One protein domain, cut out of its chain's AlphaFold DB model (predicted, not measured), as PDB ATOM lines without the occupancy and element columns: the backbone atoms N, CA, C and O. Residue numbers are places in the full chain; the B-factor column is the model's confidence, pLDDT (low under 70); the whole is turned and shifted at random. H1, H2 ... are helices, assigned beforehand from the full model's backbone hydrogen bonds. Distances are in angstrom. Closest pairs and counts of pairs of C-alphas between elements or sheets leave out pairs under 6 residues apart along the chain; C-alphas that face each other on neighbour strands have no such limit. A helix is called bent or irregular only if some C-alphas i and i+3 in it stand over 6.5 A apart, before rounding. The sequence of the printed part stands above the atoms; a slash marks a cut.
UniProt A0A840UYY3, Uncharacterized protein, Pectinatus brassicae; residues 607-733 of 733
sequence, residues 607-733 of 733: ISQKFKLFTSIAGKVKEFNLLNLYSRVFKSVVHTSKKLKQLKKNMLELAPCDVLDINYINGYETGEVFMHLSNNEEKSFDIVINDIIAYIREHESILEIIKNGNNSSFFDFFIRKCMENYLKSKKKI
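AT A GLANCE: This is residues 607 to 733 of the 733 residues of an uncharacterized protein of Pectinatus brassicae (UniProt A0A840UYY3). A four-helix bundle, H1 to H4, runs up and down, each helix against the one before it, and H7 packs crosswise on its long helix H4, which lies in the middle of the whole. H5 and H6 make a loosely joined corner on the side away from H2, and residues 727 to 733 stick out at the end. The printed part has 127 residues with seven named helices, H1 to H7 in chain order, and no named strand; the class is all helix. It is compact, with a radius of gyration of the C-alphas of 14.2 A and spans of 45 by 30 by 25 A.

HOW THE PARTS SIT: H1, residues 607 to 623, and H2, residues 627 to 638, form a helical hairpin at a shallow tilt of 5 degrees, closest at the C-alphas of Val 621 and Leu 627, 6.2 A apart. H1 also touches H3, residues 644 to 653, at a steep tilt of 42 degrees, with the C-alphas of Lys 612 and Glu 653 closest at 5.0 A. The hub is H4, residues 660 to 680. It touches H2, running the same way, with the C-alphas of Lys 635 and Glu 669 closest at 6.0 A. H3 and H4 form another helical hairpin at a shallow tilt of 14 degrees; H4 touches H3 with residues 674 to 678 alone, closest at the C-alphas of Leu 644 and Leu 677, 5.7 A apart. H5, residues 685 to 697, and H6, residues 700 to 708, only just touch, and only at the corner, with 3 pairs of C-alphas within 8 A; they are about perpendicular at 81 degrees, and the C-alphas of Ile 696 and Ile 702 are closest at 6.2 A. H7, residues 714 to 730, touches H4 at a steep tilt of 43 degrees, with the C-alphas of Gly 667 and Phe 718 closest at 3.8 A. H5 and H7 are close but not clearly touching, while H2 and H7 are apart. Every O i to N i+4 pair is within hydrogen-bond range in H2, H4, H5, H6 and H7; in H1 it is 11 of 13 and in H3 4 of 6.

IN THESE COORDINATES: H1 begins at C-alpha 607, (-29.946, -3.206, 136.766), and is 24.3 A long, irregular, with C-alphas 616 and 619 7.8 A apart and a kink of 50 degrees near residue 617. H2 measures 15.9 A. H3 measures 15.6 A and is only just irregular, with C-alphas 649 and 652 6.6 A apart. H4 measures 30.2 A from C-alpha 660, (-20.859, 5.616, 119.427). H5 measures 18.2 A and H6 12.5 A. H7 measures 24.9 A and ends at C-alpha 730, (-19.444, 26.128, 140.535).

THE WHOLE: The two C-alphas farthest apart, those of Phe 624 and Ile 733, are 45.0 A apart. The printed part has no cut and no long link. Its mean pLDDT is 78.0; residues 625 to 629, 685 to 686, 689, 706 to 711, 723 and 725 to 733 are under 70.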
ATOM      1  N   ILE A 607     -30.454  -4.241 137.674       88.06
ATOM      2  CA  ILE A 607     -29.946  -3.206 136.766       88.06
ATOM      3  C   ILE A 607     -28.723  -3.664 135.953       88.06
ATOM      4  O   ILE A 607     -28.645  -3.344 134.775       88.06
ATOM      5  N   SER A 608     -27.846  -4.512 136.512       90.12
ATOM      6  CA  SER A 608     -26.746  -5.135 135.754       90.12
ATOM      7  C   SER A 608     -27.239  -5.958 134.565       90.12
ATOM      8  O   SER A 608     -26.692  -5.866 133.473       90.12
ATOM      9  N   GLN A 609     -28.310  -6.731 134.748       91.12
ATOM     10  CA  GLN A 609     -28.902  -7.542 133.684       91.12
ATOM     11  C   GLN A 609     -29.540  -6.650 132.612       91.12
ATOM     12  O   GLN A 609     -29.408  -6.930 131.425       91.12
ATOM     13  N   LYS A 610     -30.190  -5.550 133.017       91.56
ATOM     14  CA  LYS A 610     -30.756  -4.567 132.081       91.56
ATOM     15  C   LYS A 610     -29.658  -3.890 131.252       91.56
ATOM     16  O   LYS A 610     -29.771  -3.839 130.033       91.56
ATOM     17  N   PHE A 611     -28.577  -3.450 131.895       93.25
ATOM     18  CA  PHE A 611     -27.422  -2.842 131.228       93.25
ATOM     19  C   PHE A 611     -26.739  -3.803 130.261       93.25
ATOM     20  O   PHE A 611     -26.535  -3.454 129.104       93.25
ATOM     21  N   LYS A 612     -26.497  -5.047 130.683       92.81
ATOM     22  CA  LYS A 612     -25.933  -6.075 129.805       92.81
ATOM     23  C   LYS A 612     -26.801  -6.322 128.571       92.81
ATOM     24  O   LYS A 612     -26.275  -6.490 127.472       92.81
ATOM     25  N   LEU A 613     -28.124  -6.335 128.737       91.62
ATOM     26  CA  LEU A 613     -29.056  -6.517 127.628       91.62
ATOM     27  C   LEU A 613     -29.032  -5.325 126.663       91.62
ATOM     28  O   LEU A 613     -28.985  -5.555 125.460       91.62
ATOM     29  N   PHE A 614     -28.984  -4.085 127.164       92.12
ATOM     30  CA  PHE A 614     -28.815  -2.890 126.329       92.12
ATOM     31  C   PHE A 614     -27.525  -2.931 125.507       92.12
ATOM     32  O   PHE A 614     -27.575  -2.753 124.292       92.12
ATOM     33  N   THR A 615     -26.396  -3.243 126.145       90.62
ATOM     34  CA  THR A 615     -25.101  -3.401 125.470       90.62
ATOM     35  C   THR A 615     -25.162  -4.485 124.397       90.62
ATOM     36  O   THR A 615     -24.712  -4.277 123.276       90.62
ATOM     37  N   SER A 616     -25.797  -5.622 124.701       91.19
ATOM     38  CA  SER A 616     -25.895  -6.759 123.777       91.19
ATOM     39  C   SER A 616     -26.714  -6.455 122.517       91.19
ATOM     40  O   SER A 616     -26.507  -7.098 121.494       91.19
ATOM     41  N   ILE A 617     -27.651  -5.500 122.570       91.00
ATOM     42  CA  ILE A 617     -28.514  -5.143 121.432       91.00
ATOM     43  C   ILE A 617     -28.132  -3.812 120.773       91.00
ATOM     44  O   ILE A 617     -28.802  -3.417 119.821       91.00
ATOM     45  N   ALA A 618     -27.078  -3.132 121.235       90.00
ATOM     46  CA  ALA A 618     -26.707  -1.776 120.816       90.00
ATOM     47  C   ALA A 618     -26.618  -1.616 119.286       90.00
ATOM     48  O   ALA A 618     -27.193  -0.681 118.724       90.00
ATOM     49  N   GLY A 619     -25.984  -2.574 118.598       87.88
ATOM     50  CA  GLY A 619     -25.898  -2.584 117.132       87.88
ATOM     51  C   GLY A 619     -27.270  -2.621 116.450       87.88
ATOM     52  O   GLY A 619     -27.506  -1.880 115.499       87.88
ATOM     53  N   LYS A 620     -28.216  -3.401 116.994       85.81
ATOM     54  CA  LYS A 620     -29.594  -3.503 116.485       85.81
ATOM     55  C   LYS A 620     -30.397  -2.226 116.703       85.81
ATOM     56  O   LYS A 620     -31.197  -1.858 115.849       85.81
ATOM     57  N   VAL A 621     -30.165  -1.518 117.808       80.75
ATOM     58  CA  VAL A 621     -30.819  -0.226 118.074       80.75
ATOM     59  C   VAL A 621     -30.477   0.792 116.991       80.75
ATOM     60  O   VAL A 621     -31.366   1.486 116.496       80.75
ATOM     61  N   LYS A 622     -29.194   0.862 116.618       77.19
ATOM     62  CA  LYS A 622     -28.718   1.747 115.556       77.19
ATOM     63  C   LYS A 622     -29.212   1.296 114.182       77.19
ATOM     64  O   LYS A 622     -29.733   2.121 113.445       77.19
ATOM     65  N   GLU A 623     -29.113   0.001 113.874       79.31
ATOM     66  CA  GLU A 623     -29.590  -0.594 112.612       79.31
ATOM     67  C   GLU A 623     -31.064  -0.256 112.327       79.31
ATOM     68  O   GLU A 623     -31.415   0.064 111.195       79.31
ATOM     69  N   PHE A 624     -31.920  -0.271 113.355       71.75
ATOM     70  CA  PHE A 624     -33.358  -0.013 113.222       71.75
ATOM     71  C   PHE A 624     -33.787   1.425 113.564       71.75
ATOM     72  O   PHE A 624     -34.982   1.672 113.709       71.75
ATOM     73  N   ASN A 625     -32.854   2.375 113.703       68.94
ATOM     74  CA  ASN A 625     -33.136   3.785 114.024       68.94
ATOM     75  C   ASN A 625     -33.964   4.008 115.310       68.94
ATOM     76  O   ASN A 625     -34.753   4.947 115.410       68.94
ATOM     77  N   LEU A 626     -33.755   3.186 116.344       65.94
ATOM     78  CA  LEU A 626     -34.508   3.247 117.608       65.94
ATOM     79  C   LEU A 626     -33.809   4.065 118.714       65.94
ATOM     80  O   LEU A 626     -34.141   3.927 119.892       65.94
ATOM     81  N   LEU A 627     -32.853   4.934 118.362       69.62
ATOM     82  CA  LEU A 627     -32.016   5.689 119.312       69.62
ATOM     83  C   LEU A 627     -32.823   6.571 120.282       69.62
ATOM     84  O   LEU A 627     -32.531   6.607 121.477       69.62
ATOM     85  N   ASN A 628     -33.874   7.241 119.798       68.75
ATOM     86  CA  ASN A 628     -34.725   8.095 120.638       68.75
ATOM     87  C   ASN A 628     -35.484   7.284 121.698       68.75
ATOM     88  O   ASN A 628     -35.558   7.684 122.861       68.75
ATOM     89  N   LEU A 629     -36.032   6.132 121.305       59.66
ATOM     90  CA  LEU A 629     -36.723   5.230 122.222       59.66
ATOM     91  C   LEU A 629     -35.738   4.631 123.229       59.66
ATOM     92  O   LEU A 629     -36.007   4.629 124.428       59.66
ATOM     93  N   TYR A 630     -34.579   4.188 122.744       78.75
ATOM     94  CA  TYR A 630     -33.497   3.691 123.580       78.75
ATOM     95  C   TYR A 630     -33.103   4.707 124.655       78.75
ATOM     96  O   TYR A 630     -33.058   4.347 125.827       78.75
ATOM     97  N   SER A 631     -32.904   5.977 124.287       78.38
ATOM     98  CA  SER A 631     -32.576   7.050 125.234       78.38
ATOM     99  C   SER A 631     -33.617   7.183 126.344       78.38
ATOM    100  O   SER A 631     -33.257   7.161 127.520       78.38
ATOM    101  N   ARG A 632     -34.912   7.225 126.002       72.50
ATOM    102  CA  ARG A 632     -36.001   7.323 126.992       72.50
ATOM    103  C   ARG A 632     -36.023   6.124 127.944       72.50
ATOM    104  O   ARG A 632     -36.117   6.297 129.160       72.50
ATOM    105  N   VAL A 633     -35.931   4.910 127.400       72.19
ATOM    106  CA  VAL A 633     -35.988   3.669 128.189       72.19
ATOM    107  C   VAL A 633     -34.744   3.543 129.069       72.19
ATOM    108  O   VAL A 633     -34.864   3.266 130.262       72.19
ATOM    109  N   PHE A 634     -33.557   3.804 128.518       84.94
ATOM    110  CA  PHE A 634     -32.295   3.779 129.251       84.94
ATOM    111  C   PHE A 634     -32.297   4.798 130.393       84.94
ATOM    112  O   PHE A 634     -32.014   4.424 131.532       84.94
ATOM    113  N   LYS A 635     -32.708   6.045 130.115       85.12
ATOM    114  CA  LYS A 635     -32.875   7.103 131.117       85.12
ATOM    115  C   LYS A 635     -33.772   6.638 132.259       85.12
ATOM    116  O   LYS A 635     -33.362   6.635 133.417       85.12
ATOM    117  N   SER A 636     -34.973   6.153 131.948       78.38
ATOM    118  CA  SER A 636     -35.882   5.671 132.988       78.38
ATOM    119  C   SER A 636     -35.281   4.538 133.823       78.38
ATOM    120  O   SER A 636     -35.527   4.499 135.025       78.38
ATOM    121  N   VAL A 637     -34.506   3.628 133.223       82.62
ATOM    122  CA  VAL A 637     -33.857   2.525 133.947       82.62
ATOM    123  C   VAL A 637     -32.735   3.039 134.847       82.62
ATOM    124  O   VAL A 637     -32.700   2.671 136.022       82.62
ATOM    125  N   VAL A 638     -31.832   3.888 134.350       86.75
ATOM    126  CA  VAL A 638     -30.689   4.372 135.142       86.75
ATOM    127  C   VAL A 638     -31.138   5.233 136.323       86.75
ATOM    128  O   VAL A 638     -30.614   5.056 137.425       86.75
ATOM    129  N   HIS A 639     -32.187   6.043 136.146       83.25
ATOM    130  CA  HIS A 639     -32.789   6.861 137.205       83.25
ATOM    131  C   HIS A 639     -33.447   6.046 138.335       83.25
ATOM    132  O   HIS A 639     -33.710   6.593 139.402       83.25
ATOM    133  N   THR A 640     -33.663   4.733 138.171       80.44
ATOM    134  CA  THR A 640     -34.088   3.872 139.296       80.44
ATOM    135  C   THR A 640     -32.975   3.610 140.320       80.44
ATOM    136  O   THR A 640     -33.238   3.094 141.409       80.44
ATOM    137  N   SER A 641     -31.724   3.954 139.997       83.38
ATOM    138  CA  SER A 641     -30.575   3.773 140.884       83.38
ATOM    139  C   SER A 641     -30.628   4.746 142.058       83.38
ATOM    140  O   SER A 641     -30.515   5.951 141.873       83.38
ATOM    141  N   LYS A 642     -30.733   4.216 143.283       80.88
ATOM    142  CA  LYS A 642     -30.792   5.026 144.515       80.88
ATOM    143  C   LYS A 642     -29.474   5.103 145.294       80.88
ATOM    144  O   LYS A 642     -29.395   5.840 146.265       80.88
ATOM    145  N   LYS A 643     -28.467   4.297 144.935       83.94
ATOM    146  CA  LYS A 643     -27.202   4.175 145.685       83.94
ATOM    147  C   LYS A 643     -25.995   4.278 144.763       83.94
ATOM    148  O   LYS A 643     -25.895   3.503 143.806       83.94
ATOM    149  N   LEU A 644     -25.040   5.142 145.110       83.44
ATOM    150  CA  LEU A 644     -23.844   5.403 144.307       83.44
ATOM    151  C   LEU A 644     -23.003   4.135 144.097       83.44
ATOM    152  O   LEU A 644     -22.659   3.781 142.969       83.44
ATOM    153  N   LYS A 645     -22.754   3.379 145.176       84.00
ATOM    154  CA  LYS A 645     -21.994   2.114 145.143       84.00
ATOM    155  C   LYS A 645     -22.608   1.075 144.198       84.00
ATOM    156  O   LYS A 645     -21.886   0.344 143.521       84.00
ATOM    157  N   GLN A 646     -23.939   0.995 144.156       83.19
ATOM    158  CA  GLN A 646     -24.640   0.057 143.284       83.19
ATOM    159  C   GLN A 646     -24.533   0.492 141.825       83.19
ATOM    160  O   GLN A 646     -24.242  -0.345 140.977       83.19
ATOM    161  N   LEU A 647     -24.734   1.778 141.532       87.06
ATOM    162  CA  LEU A 647     -24.595   2.297 140.175       87.06
ATOM    163  C   LEU A 647     -23.169   2.060 139.651       87.06
ATOM    164  O   LEU A 647     -23.021   1.418 138.615       87.06
ATOM    165  N   LYS A 648     -22.144   2.436 140.432       84.06
ATOM    166  CA  LYS A 648     -20.715   2.234 140.124       84.06
ATOM    167  C   LYS A 648     -20.404   0.788 139.729       84.06
ATOM    168  O   LYS A 648     -19.850   0.554 138.663       84.06
ATOM    169  N   LYS A 649     -20.850  -0.184 140.535       84.62
ATOM    170  CA  LYS A 649     -20.640  -1.617 140.270       84.62
ATOM    171  C   LYS A 649     -21.231  -2.081 138.933       84.62
ATOM    172  O   LYS A 649     -20.681  -2.976 138.304       84.62
ATOM    173  N   ASN A 650     -22.372  -1.524 138.528       87.88
ATOM    174  CA  ASN A 650     -23.103  -2.008 137.356       87.88
ATOM    175  C   ASN A 650     -22.669  -1.324 136.050       87.88
ATOM    176  O   ASN A 650     -22.955  -1.865 134.988       87.88
ATOM    177  N   MET A 651     -21.944  -0.198 136.104       86.50
ATOM    178  CA  MET A 651     -21.430   0.499 134.911       86.50
ATOM    179  C   MET A 651     -20.522  -0.375 134.036       86.50
ATOM    180  O   MET A 651     -20.446  -0.150 132.831       86.50
ATOM    181  N   LEU A 652     -19.878  -1.399 134.611       82.94
ATOM    182  CA  LEU A 652     -19.057  -2.361 133.864       82.94
ATOM    183  C   LEU A 652     -19.816  -3.038 132.728       82.94
ATOM    184  O   LEU A 652     -19.231  -3.335 131.697       82.94
ATOM    185  N   GLU A 653     -21.118  -3.253 132.899       89.75
ATOM    186  CA  GLU A 653     -21.952  -3.909 131.891       89.75
ATOM    187  C   GLU A 653     -22.171  -3.023 130.649       89.75
ATOM    188  O   GLU A 653     -22.575  -3.527 129.603       89.75
ATOM    189  N   LEU A 654     -21.898  -1.714 130.746       90.38
ATOM    190  CA  LEU A 654     -22.010  -0.738 129.652       90.38
ATOM    191  C   LEU A 654     -20.683  -0.508 128.921       90.38
ATOM    192  O   LEU A 654     -20.686  -0.053 127.780       90.38
ATOM    193  N   ALA A 655     -19.558  -0.825 129.565       84.12
ATOM    194  CA  ALA A 655     -18.223  -0.579 129.028       84.12
ATOM    195  C   ALA A 655     -17.952  -1.258 127.667       84.12
ATOM    196  O   ALA A 655     -17.374  -0.595 126.813       84.12
ATOM    197  N   PRO A 656     -18.377  -2.514 127.409       85.88
ATOM    198  CA  PRO A 656     -18.059  -3.215 126.160       85.88
ATOM    199  C   PRO A 656     -18.780  -2.696 124.906       85.88
ATOM    200  O   PRO A 656     -18.595  -3.269 123.837       85.88
ATOM    201  N   CYS A 657     -19.641  -1.682 125.015       87.00
ATOM    202  CA  CYS A 657     -20.398  -1.161 123.879       87.00
ATOM    203  C   CYS A 657     -19.480  -0.432 122.879       87.00
ATOM    204  O   CYS A 657     -18.716   0.462 123.243       87.00
ATOM    205  N   ASP A 658     -19.603  -0.776 121.600       82.19
ATOM    206  CA  ASP A 658     -18.827  -0.235 120.476       82.19
ATOM    207  C   ASP A 658     -19.621   0.767 119.612       82.19
ATOM    208  O   ASP A 658     -19.077   1.406 118.709       82.19
ATOM    209  N   VAL A 659     -20.911   0.961 119.901       85.69
ATOM    210  CA  VAL A 659     -21.780   1.879 119.157       85.69
ATOM    211  C   VAL A 659     -21.705   3.291 119.742       85.69
ATOM    212  O   VAL A 659     -22.245   3.553 120.814       85.69
ATOM    213  N   LEU A 660     -21.095   4.225 119.001       81.94
ATOM    214  CA  LEU A 660     -20.859   5.616 119.427       81.94
ATOM    215  C   LEU A 660     -22.113   6.329 119.959       81.94
ATOM    216  O   LEU A 660     -22.079   6.879 121.056       81.94
ATOM    217  N   ASP A 661     -23.222   6.297 119.214       81.69
ATOM    218  CA  ASP A 661     -24.460   6.999 119.593       81.69
ATOM    219  C   ASP A 661     -25.054   6.444 120.900       81.69
ATOM    220  O   ASP A 661     -25.585   7.181 121.732       81.69
ATOM    221  N   ILE A 662     -24.910   5.134 121.114       88.00
ATOM    222  CA  ILE A 662     -25.351   4.445 122.330       88.00
ATOM    223  C   ILE A 662     -24.407   4.756 123.494       88.00
ATOM    224  O   ILE A 662     -24.878   5.026 124.597       88.00
ATOM    225  N   ASN A 663     -23.091   4.788 123.259       86.69
ATOM    226  CA  ASN A 663     -22.101   5.199 124.256       86.69
ATOM    227  C   ASN A 663     -22.325   6.636 124.726       86.69
ATOM    228  O   ASN A 663     -22.216   6.898 125.925       86.69
ATOM    229  N   TYR A 664     -22.684   7.542 123.812       84.56
ATOM    230  CA  TYR A 664     -23.054   8.915 124.142       84.56
ATOM    231  C   TYR A 664     -24.250   8.950 125.098       84.56
ATOM    232  O   TYR A 664     -24.133   9.481 126.202       84.56
ATOM    233  N   ILE A 665     -25.369   8.320 124.718       81.56
ATOM    234  CA  ILE A 665     -26.589   8.264 125.538       81.56
ATOM    235  C   ILE A 665     -26.293   7.637 126.907       81.56
ATOM    236  O   ILE A 665     -26.629   8.209 127.944       81.56
ATOM    237  N   ASN A 666     -25.631   6.476 126.916       92.12
ATOM    238  CA  ASN A 666     -25.339   5.737 128.139       92.12
ATOM    239  C   ASN A 666     -24.456   6.544 129.083       92.12
ATOM    240  O   ASN A 666     -24.756   6.634 130.274       92.12
ATOM    241  N   GLY A 667     -23.379   7.128 128.553       87.06
ATOM    242  CA  GLY A 667     -22.434   7.921 129.324       87.06
ATOM    243  C   GLY A 667     -23.088   9.169 129.908       87.06
ATOM    244  O   GLY A 667     -22.999   9.387 131.115       87.06
ATOM    245  N   TYR A 668     -23.808   9.946 129.092       87.19
ATOM    246  CA  TYR A 668     -24.449  11.184 129.542       87.19
ATOM    247  C   TYR A 668     -25.556  10.937 130.580       87.19
ATOM    248  O   TYR A 668     -25.560  11.574 131.631       87.19
ATOM    249  N   GLU A 669     -26.471   9.996 130.355       88.69
ATOM    250  CA  GLU A 669     -27.546   9.749 131.331       88.69
ATOM    251  C   GLU A 669     -26.992   9.139 132.634       88.69
ATOM    252  O   GLU A 669     -27.401   9.509 133.735       88.69
ATOM    253  N   THR A 670     -25.989   8.259 132.541       91.38
ATOM    254  CA  THR A 670     -25.354   7.669 133.731       91.38
ATOM    255  C   THR A 670     -24.542   8.696 134.521       91.38
ATOM    256  O   THR A 670     -24.587   8.687 135.752       91.38
ATOM    257  N   GLY A 671     -23.824   9.595 133.841       86.19
ATOM    258  CA  GLY A 671     -23.040  10.663 134.470       86.19
ATOM    259  C   GLY A 671     -23.913  11.669 135.212       86.19
ATOM    260  O   GLY A 671     -23.559  12.128 136.297       86.19
ATOM    261  N   GLU A 672     -25.099  11.957 134.675       86.44
ATOM    262  CA  GLU A 672     -26.086  12.810 135.334       86.44
ATOM    263  C   GLU A 672     -26.566  12.221 136.663       86.44
ATOM    264  O   GLU A 672     -26.448  12.870 137.706       86.44
ATOM    265  N   VAL A 673     -27.025  10.966 136.644       87.50
ATOM    266  CA  VAL A 673     -27.499  10.270 137.849       87.50
ATOM    267  C   VAL A 673     -26.366  10.072 138.859       87.50
ATOM    268  O   VAL A 673     -26.568  10.248 140.059       87.50
ATOM    269  N   PHE A 674     -25.160   9.737 138.399       88.56
ATOM    270  CA  PHE A 674     -24.010   9.523 139.274       88.56
ATOM    271  C   PHE A 674     -23.603  10.788 140.035       88.56
ATOM    272  O   PHE A 674     -23.363  10.717 141.241       88.56
ATOM    273  N   MET A 675     -23.575  11.945 139.367       84.00
ATOM    274  CA  MET A 675     -23.287  13.220 140.029       84.00
ATOM    275  C   MET A 675     -24.385  13.612 141.010       84.00
ATOM    276  O   MET A 675     -24.082  14.042 142.117       84.00
ATOM    277  N   HIS A 676     -25.651  13.409 140.641       84.00
ATOM    278  CA  HIS A 676     -26.769  13.656 141.548       84.00
ATOM    279  C   HIS A 676     -26.650  12.818 142.834       84.00
ATOM    280  O   HIS A 676     -26.729  13.352 143.936       84.00
ATOM    281  N   LEU A 677     -26.388  11.512 142.710       85.12
ATOM    282  CA  LEU A 677     -26.183  10.631 143.864       85.12
ATOM    283  C   LEU A 677     -24.928  10.989 144.673       85.12
ATOM    284  O   LEU A 677     -24.955  10.881 145.892       85.12
ATOM    285  N   SER A 678     -23.843  11.413 144.019       82.62
ATOM    286  CA  SER A 678     -22.610  11.817 144.713       82.62
ATOM    287  C   SER A 678     -22.804  13.086 145.538       82.62
ATOM    288  O   SER A 678     -22.313  13.157 146.661       82.62
ATOM    289  N   ASN A 679     -23.559  14.054 145.011       78.62
ATOM    290  CA  ASN A 679     -23.901  15.279 145.730       78.62
ATOM    291  C   ASN A 679     -24.793  14.987 146.944       78.62
ATOM    292  O   ASN A 679     -24.590  15.579 147.997       78.62
ATOM    293  N   ASN A 680     -25.732  14.043 146.825       80.38
ATOM    294  CA  ASN A 680     -26.560  13.600 147.951       80.38
ATOM    295  C   ASN A 680     -25.755  12.883 149.050       80.38
ATOM    296  O   ASN A 680     -26.199  12.834 150.191       80.38
ATOM    297  N   GLU A 681     -24.597  12.306 148.714       81.00
ATOM    298  CA  GLU A 681     -23.641  11.734 149.675       81.00
ATOM    299  C   GLU A 681     -22.594  12.770 150.150       81.00
ATOM    300  O   GLU A 681     -21.597  12.382 150.753       81.00
ATOM    301  N   GLU A 682     -22.784  14.066 149.854       77.12
ATOM    302  CA  GLU A 682     -21.898  15.190 150.221       77.12
ATOM    303  C   GLU A 682     -20.423  15.008 149.809       77.12
ATOM    304  O   GLU A 682     -19.501  15.587 150.389       77.12
ATOM    305  N   LYS A 683     -20.163  14.203 148.772       75.25
ATOM    306  CA  LYS A 683     -18.798  13.969 148.294       75.25
ATOM    307  C   LYS A 683     -18.283  15.174 147.516       75.25
ATOM    308  O   LYS A 683     -18.924  15.638 146.573       75.25
ATOM    309  N   SER A 684     -17.068  15.627 147.838       71.44
ATOM    310  CA  SER A 684     -16.377  16.620 147.012       71.44
ATOM    311  C   SER A 684     -16.046  16.042 145.635       71.44
ATOM    312  O   SER A 684     -15.813  14.842 145.476       71.44
ATOM    313  N   PHE A 685     -15.994  16.900 144.620       68.25
ATOM    314  CA  PHE A 685     -15.720  16.466 143.251       68.25
ATOM    315  C   PHE A 685     -14.372  15.756 143.097       68.25
ATOM    316  O   PHE A 685     -14.284  14.775 142.364       68.25
ATOM    317  N   ASP A 686     -13.350  16.183 143.840       65.25
ATOM    318  CA  ASP A 686     -12.035  15.537 143.828       65.25
ATOM    319  C   ASP A 686     -12.113  14.100 144.354       65.25
ATOM    320  O   ASP A 686     -11.507  13.195 143.782       65.25
ATOM    321  N   ILE A 687     -12.918  13.857 145.395       74.88
ATOM    322  CA  ILE A 687     -13.188  12.504 145.902       74.88
ATOM    323  C   ILE A 687     -13.934  11.688 144.842       74.88
ATOM    324  O   ILE A 687     -13.586  10.538 144.594       74.88
ATOM    325  N   VAL A 688     -14.917  12.284 144.165       71.75
ATOM    326  CA  VAL A 688     -15.706  11.622 143.115       71.75
ATOM    327  C   VAL A 688     -14.838  11.223 141.912       71.75
ATOM    328  O   VAL A 688     -14.936  10.096 141.425       71.75
ATOM    329  N   ILE A 689     -13.959  12.111 141.442       68.06
ATOM    330  CA  ILE A 689     -13.049  11.840 140.323       68.06
ATOM    331  C   ILE A 689     -11.975  10.828 140.717       68.06
ATOM    332  O   ILE A 689     -11.729   9.890 139.957       68.06
ATOM    333  N   ASN A 690     -11.387  10.944 141.909       70.19
ATOM    334  CA  ASN A 690     -10.429   9.956 142.406       70.19
ATOM    335  C   ASN A 690     -11.077   8.574 142.576       70.19
ATOM    336  O   ASN A 690     -10.479   7.574 142.183       70.19
ATOM    337  N   ASP A 691     -12.327   8.510 143.044       74.12
ATOM    338  CA  ASP A 691     -13.111   7.274 143.134       74.12
ATOM    339  C   ASP A 691     -13.330   6.632 141.754       74.12
ATOM    340  O   ASP A 691     -13.314   5.401 141.640       74.12
ATOM    341  N   ILE A 692     -13.569   7.434 140.709       73.38
ATOM    342  CA  ILE A 692     -13.726   6.957 139.325       73.38
ATOM    343  C   ILE A 692     -12.379   6.476 138.769       73.38
ATOM    344  O   ILE A 692     -12.313   5.392 138.191       73.38
ATOM    345  N   ILE A 693     -11.302   7.241 138.963       70.00
ATOM    346  CA  ILE A 693      -9.956   6.896 138.482       70.00
ATOM    347  C   ILE A 693      -9.457   5.610 139.144       70.00
ATOM    348  O   ILE A 693      -8.973   4.722 138.443       70.00
ATOM    349  N   ALA A 694      -9.598   5.486 140.466       76.00
ATOM    350  CA  ALA A 694      -9.241   4.275 141.202       76.00
ATOM    351  C   ALA A 694     -10.014   3.066 140.663       76.00
ATOM    352  O   ALA A 694      -9.424   2.041 140.344       76.00
ATOM    353  N   TYR A 695     -11.318   3.229 140.434       76.94
ATOM    354  CA  TYR A 695     -12.160   2.164 139.901       76.94
ATOM    355  C   TYR A 695     -11.770   1.717 138.490       76.94
ATOM    356  O   TYR A 695     -11.746   0.521 138.215       76.94
ATOM    357  N   ILE A 696     -11.434   2.660 137.606       71.94
ATOM    358  CA  ILE A 696     -10.940   2.351 136.257       71.94
ATOM    359  C   ILE A 696      -9.590   1.625 136.338       71.94
ATOM    360  O   ILE A 696      -9.375   0.661 135.611       71.94
ATOM    361  N   ARG A 697      -8.693   2.051 137.237       73.81
ATOM    362  CA  ARG A 697      -7.375   1.421 137.436       73.81
ATOM    363  C   ARG A 697      -7.465  -0.001 137.987       73.81
ATOM    364  O   ARG A 697      -6.651  -0.833 137.613       73.81
ATOM    365  N   GLU A 698      -8.453  -0.279 138.829       78.81
ATOM    366  CA  GLU A 698      -8.710  -1.612 139.391       78.81
ATOM    367  C   GLU A 698      -9.254  -2.622 138.360       78.81
ATOM    368  O   GLU A 698      -9.302  -3.815 138.650       78.81
ATOM    369  N   HIS A 699      -9.664  -2.178 137.163       79.25
ATOM    370  CA  HIS A 699     -10.284  -3.029 136.142       79.25
ATOM    371  C   HIS A 699      -9.559  -2.890 134.789       79.25
ATOM    372  O   HIS A 699      -9.920  -2.057 133.956       79.25
ATOM    373  N   GLU A 700      -8.561  -3.747 134.541       74.88
ATOM    374  CA  GLU A 700      -7.703  -3.710 133.338       74.88
ATOM    375  C   GLU A 700      -8.480  -3.701 132.010       74.88
ATOM    376  O   GLU A 700      -8.130  -2.960 131.091       74.88
ATOM    377  N   SER A 701      -9.589  -4.437 131.924       73.56
ATOM    378  CA  SER A 701     -10.432  -4.487 130.722       73.56
ATOM    379  C   SER A 701     -11.072  -3.139 130.366       73.56
ATOM    380  O   SER A 701     -11.245  -2.826 129.191       73.56
ATOM    381  N   ILE A 702     -11.384  -2.297 131.358       70.69
ATOM    382  CA  ILE A 702     -11.905  -0.943 131.120       70.69
ATOM    383  C   ILE A 702     -10.811  -0.053 130.536       70.69
ATOM    384  O   ILE A 702     -11.069   0.732 129.624       70.69
ATOM    385  N   LEU A 703      -9.588  -0.166 131.060       70.38
ATOM    386  CA  LEU A 703      -8.448   0.607 130.579       70.38
ATOM    387  C   LEU A 703      -8.149   0.303 129.111       70.38
ATOM    388  O   LEU A 703      -7.865   1.230 128.354       70.38
ATOM    389  N   GLU A 704      -8.238  -0.958 128.693       71.81
ATOM    390  CA  GLU A 704      -8.088  -1.340 127.285       71.81
ATOM    391  C   GLU A 704      -9.204  -0.767 126.405       71.81
ATOM    392  O   GLU A 704      -8.916  -0.191 125.356       71.81
ATOM    393  N   ILE A 705     -10.461  -0.828 126.854       71.81
ATOM    394  CA  ILE A 705     -11.607  -0.245 126.136       71.81
ATOM    395  C   ILE A 705     -11.447   1.273 125.972       71.81
ATOM    396  O   ILE A 705     -11.674   1.802 124.887       71.81
ATOM    397  N   ILE A 706     -11.015   1.988 127.016       65.94
ATOM    398  CA  ILE A 706     -10.778   3.440 126.951       65.94
ATOM    399  C   ILE A 706      -9.599   3.760 126.020       65.94
ATOM    400  O   ILE A 706      -9.671   4.712 125.244       65.94
ATOM    401  N   LYS A 707      -8.514   2.972 126.073       68.25
ATOM    402  CA  LYS A 707      -7.344   3.146 125.192       68.25
ATOM    403  C   LYS A 707      -7.707   2.947 123.721       68.25
ATOM    404  O   LYS A 707      -7.252   3.722 122.886       68.25
ATOM    405  N   ASN A 708      -8.539   1.951 123.428       69.31
ATOM    406  CA  ASN A 708      -8.936   1.592 122.067       69.31
ATOM    407  C   ASN A 708     -10.149   2.397 121.562       69.31
ATOM    408  O   ASN A 708     -10.400   2.448 120.362       69.31
ATOM    409  N   GLY A 709     -10.900   3.041 122.460       59.34
ATOM    410  CA  GLY A 709     -12.163   3.719 122.163       59.34
ATOM    411  C   GLY A 709     -12.051   5.100 121.513       59.34
ATOM    412  O   GLY A 709     -13.087   5.717 121.267       59.34
ATOM    413  N   ASN A 710     -10.847   5.622 121.246       68.94
ATOM    414  CA  ASN A 710     -10.613   6.900 120.549       68.94
ATOM    415  C   ASN A 710     -11.491   8.078 121.045       68.94
ATOM    416  O   ASN A 710     -12.018   8.851 120.249       68.94
ATOM    417  N   ASN A 711     -11.649   8.228 122.365       65.56
ATOM    418  CA  ASN A 711     -12.501   9.239 123.013       65.56
ATOM    419  C   ASN A 711     -14.022   9.105 122.750       65.56
ATOM    420  O   ASN A 711     -14.749  10.095 122.878       65.56
ATOM    421  N   SER A 712     -14.501   7.916 122.381       74.12
ATOM    422  CA  SER A 712     -15.914   7.615 122.085       74.12
ATOM    423  C   SER A 712     -16.485   6.446 122.904       74.12
ATOM    424  O   SER A 712     -17.574   5.942 122.613       74.12
ATOM    425  N   SER A 713     -15.765   6.008 123.939       79.25
ATOM    426  CA  SER A 713     -16.244   4.959 124.842       79.25
ATOM    427  C   SER A 713     -17.337   5.479 125.783       79.25
ATOM    428  O   SER A 713     -17.471   6.684 126.016       79.25
ATOM    429  N   PHE A 714     -18.092   4.560 126.391       87.25
ATOM    430  CA  PHE A 714     -19.029   4.883 127.471       87.25
ATOM    431  C   PHE A 714     -18.381   5.753 128.568       87.25
ATOM    432  O   PHE A 714     -18.949   6.770 128.969       87.25
ATOM    433  N   PHE A 715     -17.175   5.386 129.025       81.19
ATOM    434  CA  PHE A 715     -16.485   6.101 130.100       81.19
ATOM    435  C   PHE A 715     -16.020   7.500 129.684       81.19
ATOM    436  O   PHE A 715     -16.028   8.404 130.520       81.19
ATOM    437  N   ASP A 716     -15.685   7.712 128.407       74.81
ATOM    438  CA  ASP A 716     -15.334   9.042 127.902       74.81
ATOM    439  C   ASP A 716     -16.519  10.010 128.026       74.81
ATOM    440  O   ASP A 716     -16.368  11.123 128.532       74.81
ATOM    441  N   PHE A 717     -17.715   9.585 127.612       81.69
ATOM    442  CA  PHE A 717     -18.924  10.407 127.704       81.69
ATOM    443  C   PHE A 717     -19.439  10.555 129.141       81.69
ATOM    444  O   PHE A 717     -19.864  11.643 129.533       81.69
ATOM    445  N   PHE A 718     -19.337   9.497 129.947       84.50
ATOM    446  CA  PHE A 718     -19.665   9.524 131.373       84.50
ATOM    447  C   PHE A 718     -18.861  10.588 132.129       84.50
ATOM    448  O   PHE A 718     -19.438  11.444 132.800       84.50
ATOM    449  N   ILE A 719     -17.533  10.588 131.973       76.25
ATOM    450  CA  ILE A 719     -16.653  11.544 132.658       76.25
ATOM    451  C   ILE A 719     -16.922  12.974 132.176       76.25
ATOM    452  O   ILE A 719     -17.001  13.882 133.005       76.25
ATOM    453  N   ARG A 720     -17.118  13.186 130.863       74.00
ATOM    454  CA  ARG A 720     -17.464  14.511 130.310       74.00
ATOM    455  C   ARG A 720     -18.709  15.086 130.970       74.00
ATOM    456  O   ARG A 720     -18.685  16.226 131.420       74.00
ATOM    457  N   LYS A 721     -19.770  14.290 131.103       82.44
ATOM    458  CA  LYS A 721     -20.996  14.741 131.761       82.44
ATOM    459  C   LYS A 721     -20.797  15.033 133.250       82.44
ATOM    460  O   LYS A 721     -21.329  16.029 133.743       82.44
ATOM    461  N   CYS A 722     -20.028  14.210 133.965       74.00
ATOM    462  CA  CYS A 722     -19.700  14.476 135.368       74.00
ATOM    463  C   CYS A 722     -18.978  15.826 135.533       74.00
ATOM    464  O   CYS A 722     -19.357  16.634 136.382       74.00
ATOM    465  N   MET A 723     -17.999  16.099 134.663       65.06
ATOM    466  CA  MET A 723     -17.261  17.365 134.604       65.06
ATOM    467  C   MET A 723     -18.171  18.552 134.255       65.06
ATOM    468  O   MET A 723     -18.142  19.575 134.938       65.06
ATOM    469  N   GLU A 724     -19.025  18.419 133.234       71.81
ATOM    470  CA  GLU A 724     -19.993  19.455 132.851       71.81
ATOM    471  C   GLU A 724     -20.922  19.832 134.014       71.81
ATOM    472  O   GLU A 724     -21.181  21.015 134.248       71.81
ATOM    473  N   ASN A 725     -21.424  18.839 134.752       69.19
ATOM    474  CA  ASN A 725     -22.313  19.063 135.889       69.19
ATOM    475  C   ASN A 725     -21.600  19.783 137.043       69.19
ATOM    476  O   ASN A 725     -22.178  20.698 137.629       69.19
ATOM    477  N   TYR A 726     -20.344  19.433 137.323       63.06
ATOM    478  CA  TYR A 726     -19.537  20.108 138.339       63.06
ATOM    479  C   TYR A 726     -19.230  21.572 137.991       63.06
ATOM    480  O   TYR A 726     -19.400  22.475 138.816       63.06
ATOM    481  N   LEU A 727     -18.837  21.842 136.743       59.59
ATOM    482  CA  LEU A 727     -18.591  23.209 136.277       59.59
ATOM    483  C   LEU A 727     -19.866  24.063 136.347       59.59
ATOM    484  O   LEU A 727     -19.812  25.240 136.706       59.59
ATOM    485  N   LYS A 728     -21.030  23.466 136.064       62.44
ATOM    486  CA  LYS A 728     -22.334  24.124 136.222       62.44
ATOM    487  C   LYS A 728     -22.687  24.404 137.685       62.44
ATOM    488  O   LYS A 728     -23.310  25.430 137.943       62.44
ATOM    489  N   SER A 729     -22.300  23.548 138.635       55.12
ATOM    490  CA  SER A 729     -22.522  23.817 140.065       55.12
ATOM    491  C   SER A 729     -21.607  24.910 140.622       55.12
ATOM    492  O   SER A 729     -22.046  25.655 141.489       55.12
ATOM    493  N   LYS A 730     -20.378  25.067 140.103       47.03
ATOM    494  CA  LYS A 730     -19.444  26.128 140.535       47.03
ATOM    495  C   LYS A 730     -19.765  27.521 139.974       47.03
ATOM    496  O   LYS A 730     -19.444  28.501 140.625       47.03
ATOM    497  N   LYS A 731     -20.443  27.634 138.824       44.50
ATOM    498  CA  LYS A 731     -20.938  28.923 138.276       44.50
ATOM    499  C   LYS A 731     -22.115  29.541 139.060       44.50
ATOM    500  O   LYS A 731     -22.641  30.567 138.642       44.50
ATOM    501  N   LYS A 732     -22.580  28.884 140.130       33.97
ATOM    502  CA  LYS A 732     -23.673  29.337 141.007       33.97
ATOM    503  C   LYS A 732     -23.194  29.998 142.315       33.97
ATOM    504  O   LYS A 732     -24.041  30.321 143.141       33.97
ATOM    505  N   ILE A 733     -21.884  30.174 142.493       30.14
ATOM    506  CA  ILE A 733     -21.262  31.006 143.539       30.14
ATOM    507  C   ILE A 733     -20.740  32.256 142.840       30.14
ATOM    508  O   ILE A 733     -20.931  33.356 143.399       30.14
TER     509      ILE A 733